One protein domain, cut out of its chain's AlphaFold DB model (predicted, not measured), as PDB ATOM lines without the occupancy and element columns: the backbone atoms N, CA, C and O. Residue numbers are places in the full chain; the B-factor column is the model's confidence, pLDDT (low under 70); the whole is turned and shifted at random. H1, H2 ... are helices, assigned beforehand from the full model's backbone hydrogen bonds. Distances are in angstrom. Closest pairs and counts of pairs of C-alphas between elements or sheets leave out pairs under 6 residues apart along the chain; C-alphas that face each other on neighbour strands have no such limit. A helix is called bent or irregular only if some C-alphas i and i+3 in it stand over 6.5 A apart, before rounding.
ATOM      1  N   GLN A  14      44.385 -15.036 129.330       93.88
ATOM      2  CA  GLN A  14      45.152 -13.854 128.928       93.88
ATOM      3  C   GLN A  14      46.011 -14.123 127.689       93.88
ATOM      4  O   GLN A  14      46.031 -13.316 126.763       93.88
ATOM      5  N   PHE A  15      46.671 -15.282 127.635       95.00
ATOM      6  CA  PHE A  15      47.472 -15.655 126.474       95.00
ATOM      7  C   PHE A  15      46.599 -15.907 125.243       95.00
ATOM      8  O   PHE A  15      46.961 -15.491 124.148       95.00
ATOM      9  N   LYS A  16      45.420 -16.522 125.410       93.75
ATOM     10  CA  LYS A  16      44.445 -16.663 124.315       93.75
ATOM     11  C   LYS A  16      44.030 -15.302 123.763       93.75
ATOM     12  O   LYS A  16      43.996 -15.139 122.553       93.75
ATOM     13  N   TRP A  17      43.764 -14.327 124.631       96.94
ATOM     14  CA  TRP A  17      43.434 -12.963 124.213       96.94
ATOM     15  C   TRP A  17      44.569 -12.288 123.447       96.94
ATOM     16  O   TRP A  17      44.326 -11.735 122.376       96.94
ATOM     17  N   LEU A  18      45.800 -12.373 123.956       96.62
ATOM     18  CA  LEU A  18      46.974 -11.838 123.271       96.62
ATOM     19  C   LEU A  18      47.155 -12.484 121.891       96.62
ATOM     20  O   LEU A  18      47.349 -11.784 120.901       96.62
ATOM     21  N   LEU A  19      47.045 -13.812 121.818       96.19
ATOM     22  CA  LEU A  19      47.170 -14.552 120.568       96.19
ATOM     23  C   LEU A  19      46.073 -14.160 119.573       96.19
ATOM     24  O   LEU A  19      46.373 -13.897 118.413       96.19
ATOM     25  N   SER A  20      44.821 -14.062 120.024       96.75
ATOM     26  CA  SER A  20      43.708 -13.596 119.194       96.75
ATOM     27  C   SER A  20      43.950 -12.184 118.663       96.75
ATOM     28  O   SER A  20      43.722 -11.938 117.482       96.75
ATOM     29  N   LEU A  21      44.457 -11.268 119.495       95.94
ATOM     30  CA  LEU A  21      44.783  -9.907 119.070       95.94
ATOM     31  C   LEU A  21      45.878  -9.901 117.994       95.94
ATOM     32  O   LEU A  21      45.735  -9.216 116.984       95.94
ATOM     33  N   LEU A  22      46.939 -10.692 118.179       95.44
ATOM     34  CA  LEU A  22      48.013 -10.831 117.192       95.44
ATOM     35  C   LEU A  22      47.509 -11.426 115.874       95.44
ATOM     36  O   LEU A  22      47.887 -10.942 114.810       95.44
ATOM     37  N   LEU A  23      46.633 -12.432 115.930       96.75
ATOM     38  CA  LEU A  23      46.027 -13.040 114.745       96.75
ATOM     39  C   LEU A  23      45.136 -12.054 113.990       96.75
ATOM     40  O   LEU A  23      45.235 -11.964 112.770       96.75
ATOM     41  N   VAL A  24      44.298 -11.293 114.699       96.94
ATOM     42  CA  VAL A  24      43.450 -10.258 114.089       96.94
ATOM     43  C   VAL A  24      44.309  -9.168 113.453       96.94
ATOM     44  O   VAL A  24      44.042  -8.776 112.321       96.94
ATOM     45  N   MET A  25      45.361  -8.715 114.137       95.12
ATOM     46  CA  MET A  25      46.277  -7.706 113.607       95.12
ATOM     47  C   MET A  25      47.015  -8.216 112.361       95.12
ATOM     48  O   MET A  25      47.068  -7.514 111.353       95.12
ATOM     49  N   HIS A  26      47.502  -9.459 112.378       96.12
ATOM     50  CA  HIS A  26      48.147 -10.063 111.215       96.12
ATOM     51  C   HIS A  26      47.176 -10.238 110.041       96.12
ATOM     52  O   HIS A  26      47.496  -9.870 108.913       96.12
ATOM     53  N   LEU A  27      45.965 -10.742 110.296       96.25
ATOM     54  CA  LEU A  27      44.933 -10.875 109.272       96.25
ATOM     55  C   LEU A  27      44.583  -9.512 108.660       96.25
ATOM     56  O   LEU A  27      44.508  -9.386 107.440       96.25
ATOM     57  N   ALA A  28      44.435  -8.479 109.492       95.50
ATOM     58  CA  ALA A  28      44.219  -7.112 109.035       95.50
ATOM     59  C   ALA A  28      45.382  -6.626 108.153       95.50
ATOM     60  O   ALA A  28      45.147  -6.073 107.082       95.50
ATOM     61  N   ALA A  29      46.629  -6.904 108.536       93.69
ATOM     62  CA  ALA A  29      47.818  -6.550 107.762       93.69
ATOM     63  C   ALA A  29      47.932  -7.271 106.407       93.69
ATOM     64  O   ALA A  29      48.601  -6.756 105.511       93.69
ATOM     65  N   VAL A  30      47.285  -8.429 106.248       91.69
ATOM     66  CA  VAL A  30      47.187  -9.166 104.977       91.69
ATOM     67  C   VAL A  30      46.037  -8.640 104.108       91.69
ATOM     68  O   VAL A  30      46.183  -8.546 102.892       91.69
ATOM     69  N   VAL A  31      44.900  -8.276 104.709       92.50
ATOM     70  CA  VAL A  31      43.667  -7.902 103.985       92.50
ATOM     71  C   VAL A  31      43.601  -6.414 103.632       92.50
ATOM     72  O   VAL A  31      43.130  -6.057 102.553       92.50
ATOM     73  N   ILE A  32      44.062  -5.530 104.516       93.62
ATOM     74  CA  ILE A  32      43.933  -4.080 104.326       93.62
ATOM     75  C   ILE A  32      44.739  -3.575 103.119       93.62
ATOM     76  O   ILE A  32      44.158  -2.830 102.335       93.62
ATOM     77  N   PRO A  33      46.005  -3.981 102.875       90.31
ATOM     78  CA  PRO A  33      46.745  -3.495 101.708       90.31
ATOM     79  C   PRO A  33      46.043  -3.734 100.352       90.31
ATOM     80  O   PRO A  33      45.876  -2.762  99.607       90.31
ATOM     81  N   PRO A  34      45.573  -4.956 100.003       87.75
ATOM     82  CA  PRO A  34      44.820  -5.155  98.764       87.75
ATOM     83  C   PRO A  34      43.448  -4.468  98.785       87.75
ATOM     84  O   PRO A  34      42.982  -4.034  97.735       87.75
ATOM     85  N   PHE A  35      42.808  -4.304  99.947       90.12
ATOM     86  CA  PHE A  35      41.564  -3.535 100.064       90.12
ATOM     87  C   PHE A  35      41.765  -2.040  99.758       90.12
ATOM     88  O   PHE A  35      40.978  -1.442  99.021       90.12
ATOM     89  N   THR A  36      42.844  -1.429 100.253       89.44
ATOM     90  CA  THR A  36      43.213  -0.045  99.915       89.44
ATOM     91  C   THR A  36      43.480   0.105  98.428       89.44
ATOM     92  O   THR A  36      43.030   1.074  97.824       89.44
ATOM     93  N   PHE A  37      44.133  -0.877  97.807       84.06
ATOM     94  CA  PHE A  37      44.302  -0.894  96.358       84.06
ATOM     95  C   PHE A  37      42.963  -0.999  95.610       84.06
ATOM     96  O   PHE A  37      42.687  -0.188  94.732       84.06
ATOM     97  N   ALA A  38      42.107  -1.956  95.976       85.00
ATOM     98  CA  ALA A  38      40.835  -2.210  95.295       85.00
ATOM     99  C   ALA A  38      39.838  -1.043  95.397       85.00
ATOM    100  O   ALA A  38      38.918  -0.942  94.591       85.00
ATOM    101  N   THR A  39      40.015  -0.161  96.381       87.88
ATOM    102  CA  THR A  39      39.190   1.041  96.574       87.88
ATOM    103  C   THR A  39      39.821   2.308  96.003       87.88
ATOM    104  O   THR A  39      39.336   3.407  96.278       87.88
ATOM    105  N   ARG A  40      40.907   2.187  95.231       82.44
ATOM    106  CA  ARG A  40      41.570   3.325  94.597       82.44
ATOM    107  C   ARG A  40      40.826   3.760  93.336       82.44
ATOM    108  O   ARG A  40      40.665   2.982  92.400       82.44
ATOM    109  N   THR A  41      40.442   5.031  93.284       74.69
ATOM    110  CA  THR A  41      39.886   5.694  92.098       74.69
ATOM    111  C   THR A  41      40.775   6.883  91.744       74.69
ATOM    112  O   THR A  41      40.797   7.887  92.456       74.69
ATOM    113  N   GLY A  42      41.550   6.767  90.662       77.62
ATOM    114  CA  GLY A  42      42.578   7.754  90.322       77.62
ATOM    115  C   GLY A  42      43.738   7.732  91.323       77.62
ATOM    116  O   GLY A  42      44.364   6.691  91.527       77.62
ATOM    117  N   TYR A  43      44.022   8.876  91.950       71.31
ATOM    118  CA  TYR A  43      45.132   9.030  92.900       71.31
ATOM    119  C   TYR A  43      44.744   8.778  94.363       71.31
ATOM    120  O   TYR A  43      45.625   8.654  95.212       71.31
ATOM    121  N   GLU A  44      43.450   8.657  94.668       78.25
ATOM    122  CA  GLU A  44      42.958   8.534  96.041       78.25
ATOM    123  C   GLU A  44      42.267   7.192  96.281       78.25
ATOM    124  O   GLU A  44      41.651   6.607  95.391       78.25
ATOM    125  N   SER A  45      42.408   6.675  97.501       87.31
ATOM    126  CA  SER A  45      41.704   5.475  97.978       87.31
ATOM    127  C   SER A  45      40.620   5.878  98.975       87.31
ATOM    128  O   SER A  45      40.666   6.981  99.522       87.31
ATOM    129  N   SER A  46      39.655   4.991  99.232       91.38
ATOM    130  CA  SER A  46      38.561   5.263 100.176       91.38
ATOM    131  C   SER A  46      39.078   5.762 101.541       91.38
ATOM    132  O   SER A  46      40.045   5.194 102.061       91.38
ATOM    133  N   PRO A  47      38.427   6.757 102.183       92.44
ATOM    134  CA  PRO A  47      38.839   7.264 103.494       92.44
ATOM    135  C   PRO A  47      38.990   6.166 104.552       92.44
ATOM    136  O   PRO A  47      39.964   6.157 105.304       92.44
ATOM    137  N   LEU A  48      38.073   5.190 104.567       93.06
ATOM    138  CA  LEU A  48      38.145   4.047 105.478       93.06
ATOM    139  C   LEU A  48      39.398   3.206 105.222       93.06
ATOM    140  O   LEU A  48      40.049   2.758 106.165       93.06
ATOM    141  N   ALA A  49      39.745   2.999 103.953       91.94
ATOM    142  CA  ALA A  49      40.912   2.219 103.584       91.94
ATOM    143  C   ALA A  49      42.218   2.937 103.954       91.94
ATOM    144  O   ALA A  49      43.154   2.285 104.411       91.94
ATOM    145  N   ASN A  50      42.268   4.268 103.845       91.69
ATOM    146  CA  ASN A  50      43.429   5.062 104.260       91.69
ATOM    147  C   ASN A  50      43.639   5.020 105.779       91.69
ATOM    148  O   ASN A  50      44.755   4.787 106.239       91.69
ATOM    149  N   VAL A  51      42.565   5.187 106.559       94.94
ATOM    150  CA  VAL A  51      42.626   5.101 108.029       94.94
ATOM    151  C   VAL A  51      42.989   3.687 108.478       94.94
ATOM    152  O   VAL A  51      43.827   3.511 109.354       94.94
ATOM    153  N   SER A  52      42.404   2.663 107.860       94.25
ATOM    154  CA  SER A  52      42.731   1.271 108.193       94.25
ATOM    155  C   SER A  52      44.191   0.953 107.863       94.25
ATOM    156  O   SER A  52      44.879   0.307 108.653       94.25
ATOM    157  N   MET A  53      44.684   1.441 106.719       93.44
ATOM    158  CA  MET A  53      46.066   1.244 106.293       93.44
ATOM    159  C   MET A  53      47.046   1.916 107.250       93.44
ATOM    160  O   MET A  53      48.023   1.278 107.623       93.44
ATOM    161  N   SER A  54      46.782   3.142 107.712       94.69
ATOM    162  CA  SER A  54      47.701   3.844 108.621       94.69
ATOM    163  C   SER A  54      47.925   3.100 109.945       94.69
ATOM    164  O   SER A  54      49.022   3.160 110.498       94.69
ATOM    165  N   VAL A  55      46.931   2.338 110.415       95.44
ATOM    166  CA  VAL A  55      47.034   1.512 111.630       95.44
ATOM    167  C   VAL A  55      47.953   0.305 111.426       95.44
ATOM    168  O   VAL A  55      48.780   0.011 112.289       95.44
ATOM    169  N   VAL A  56      47.833  -0.408 110.302       95.19
ATOM    170  CA  VAL A  56      48.597  -1.650 110.061       95.19
ATOM    171  C   VAL A  56      49.924  -1.432 109.334       95.19
ATOM    172  O   VAL A  56      50.795  -2.299 109.374       95.19
ATOM    173  N   GLN A  57      50.114  -0.274 108.700       93.94
ATOM    174  CA  GLN A  57      51.249   0.025 107.828       93.94
ATOM    175  C   GLN A  57      52.626  -0.216 108.466       93.94
ATOM    176  O   GLN A  57      53.458  -0.823 107.791       93.94
ATOM    177  N   PRO A  58      52.909   0.172 109.727       95.12
ATOM    178  CA  PRO A  58      54.213  -0.101 110.334       95.12
ATOM    179  C   PRO A  58      54.537  -1.599 110.385       95.12
ATOM    180  O   PRO A  58      55.646  -2.011 110.052       95.12
ATOM    181  N   TYR A  59      53.548  -2.421 110.740       94.62
ATOM    182  CA  TYR A  59      53.693  -3.872 110.802       94.62
ATOM    183  C   TYR A  59      53.769  -4.500 109.405       94.62
ATOM    184  O   TYR A  59      54.655  -5.314 109.144       94.62
ATOM    185  N   SER A  60      52.899  -4.079 108.480       92.81
ATOM    186  CA  SER A  60      52.935  -4.537 107.086       92.81
ATOM    187  C   SER A  60      54.272  -4.214 106.415       92.81
ATOM    188  O   SER A  60      54.782  -5.052 105.679       92.81
ATOM    189  N   ASN A  61      54.867  -3.050 106.696       92.75
ATOM    190  CA  ASN A  61      56.189  -2.672 106.195       92.75
ATOM    191  C   ASN A  61      57.298  -3.531 106.811       92.75
ATOM    192  O   ASN A  61      58.164  -4.011 106.085       92.75
ATOM    193  N   ALA A  62      57.262  -3.755 108.129       94.44
ATOM    194  CA  ALA A  62      58.267  -4.557 108.827       94.44
ATOM    195  C   ALA A  62      58.331  -6.007 108.314       94.44
ATOM    196  O   ALA A  62      59.410  -6.589 108.249       94.44
ATOM    197  N   LEU A  63      57.186  -6.575 107.924       92.69
ATOM    198  CA  LEU A  63      57.086  -7.926 107.361       92.69
ATOM    199  C   LEU A  63      56.996  -7.964 105.830       92.69
ATOM    200  O   LEU A  63      56.813  -9.037 105.257       92.69
ATOM    201  N   PHE A  64      57.103  -6.812 105.166       88.62
ATOM    202  CA  PHE A  64      57.039  -6.685 103.710       88.62
ATOM    203  C   PHE A  64      55.738  -7.223 103.063       88.62
ATOM    204  O   PHE A  64      55.714  -7.617 101.897       88.62
ATOM    205  N   LEU A  65      54.621  -7.215 103.800       87.62
ATOM    206  CA  LEU A  65      53.337  -7.798 103.375       87.62
ATOM    207  C   LEU A  65      52.595  -6.960 102.319       87.62
ATOM    208  O   LEU A  65      51.729  -7.464 101.609       87.62
ATOM    209  N   ASN A  66      52.934  -5.681 102.179       83.81
ATOM    210  CA  ASN A  66      52.270  -4.726 101.288       83.81
ATOM    211  C   ASN A  66      52.734  -4.769  99.817       83.81
ATOM    212  O   ASN A  66      52.226  -3.997  99.009       83.81
ATOM    213  N   HIS A  67      53.656  -5.667  99.452       76.62
ATOM    214  CA  HIS A  67      54.195  -5.772  98.085       76.62
ATOM    215  C   HIS A  67      53.616  -6.948  97.279       76.62
ATOM    216  O   HIS A  67      53.843  -7.042  96.074       76.62
ATOM    217  N   GLY A  68      52.845  -7.839  97.916       69.38
ATOM    218  CA  GLY A  68      52.383  -9.084  97.291       69.38
ATOM    219  C   GLY A  68      51.497  -8.876  96.058       69.38
ATOM    220  O   GLY A  68      51.646  -9.588  95.068       69.38
ATOM    221  N   TYR A  69      50.616  -7.872  96.071       67.25
ATOM    222  CA  TYR A  69      49.685  -7.652  94.960       67.25
ATOM    223  C   TYR A  69      50.406  -7.301  93.646       67.25
ATOM    224  O   TYR A  69      50.160  -7.943  92.629       67.25
ATOM    225  N   PHE A  70      51.362  -6.363  93.673       62.38
ATOM    226  CA  PHE A  70      52.143  -5.989  92.484       62.38
ATOM    227  C   PHE A  70      53.009  -7.133  91.943       62.38
ATOM    228  O   PHE A  70      53.307  -7.161  90.753       62.38
ATOM    229  N   PHE A  71      53.408  -8.074  92.803       65.69
ATOM    230  CA  PHE A  71      54.243  -9.202  92.402       65.69
ATOM    231  C   PHE A  71      53.438 -10.347  91.760       65.69
ATOM    232  O   PHE A  71      53.913 -10.965  90.811       65.69
ATOM    233  N   PHE A  72      52.224 -10.632  92.253       65.50
ATOM    234  CA  PHE A  72      51.446 -11.817  91.851       65.50
ATOM    235  C   PHE A  72      50.214 -11.530  90.987       65.50
ATOM    236  O   PHE A  72      49.732 -12.433  90.306       65.50
ATOM    237  N   ALA A  73      49.706 -10.300  90.998       62.84
ATOM    238  CA  ALA A  73      48.585  -9.871  90.173       62.84
ATOM    239  C   ALA A  73      48.947  -8.580  89.425       62.84
ATOM    240  O   ALA A  73      48.292  -7.553  89.622       62.84
TER     241      ALA A  73
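Overview. This is residues 14 to 73 of the 206 residues of an uncharacterized protein of Planctomycetaceae bacterium (UniProt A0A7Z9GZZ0). One long helix, H1, makes the longest axis, and its first part, residues 14 to 24, sticks out free. The chain folds back through a loop so that the kinked H2 crosses the later part of H1, and the short H3 packs on residues 29 to 34 of H1. The printed part has 60 residues with three named helices in the order H1, H2, H3 and no named strand; the class is all helix. It is only just loose, close to compact, with a radius of gyration of the C-alphas of 12.7 A, and is elongated, spanning 44 by 25 by 16 A.

Along the chain. H1 holds residues 14 to 38, 35.9 A long, from C-alpha 14 at (45.152, -13.854, 128.928). It has a kink of 30 degrees near residue 31 and is only just irregular: C-alphas 30 and 33 are 6.6 A apart. Residues 40 to 41 pair with residues 44 to 45, antiparallel. H2, residues 47 to 62, is 23.4 A long, with a kink of 56 degrees near residue 56; it is irregular, with C-alphas 55 and 58 7.5 A apart. H3, residues 65 to 72, is 12.4 A long and irregular, with C-alphas 66 and 69 7.4 A apart; it ends at C-alpha 72 (51.446, -11.817, 91.851).

Arrangement. H1 touches H2 with residues 25 to 36 alone, at a steep tilt of 64 degrees, opposite ways; the closest C-alphas, of Thr 36 and Ala 49, are 4.9 A apart. H1 touches H3 with residues 29 to 34 alone, at a steep tilt of 42 degrees, the same way; the closest C-alphas, of Pro 33 and Asn 66, are 5.7 A apart. H2 and H3 are close but not clearly touching, about perpendicular at 82 degrees. O i to N i+4 pairs within hydrogen-bond range number 19 of 21 in H1, 10 of 12 in H2 and 2 of 4 in H3.

Size, cuts and confidence. The C-alphas farthest apart, of Gln 14 and Gly 42, are 44.3 A apart. The printed part has no cut; the link from H1 to H2 is short and that from H2 to H3 tight. Mean pLDDT of the printed part is 88.5, with residues 68 to 73 under 70.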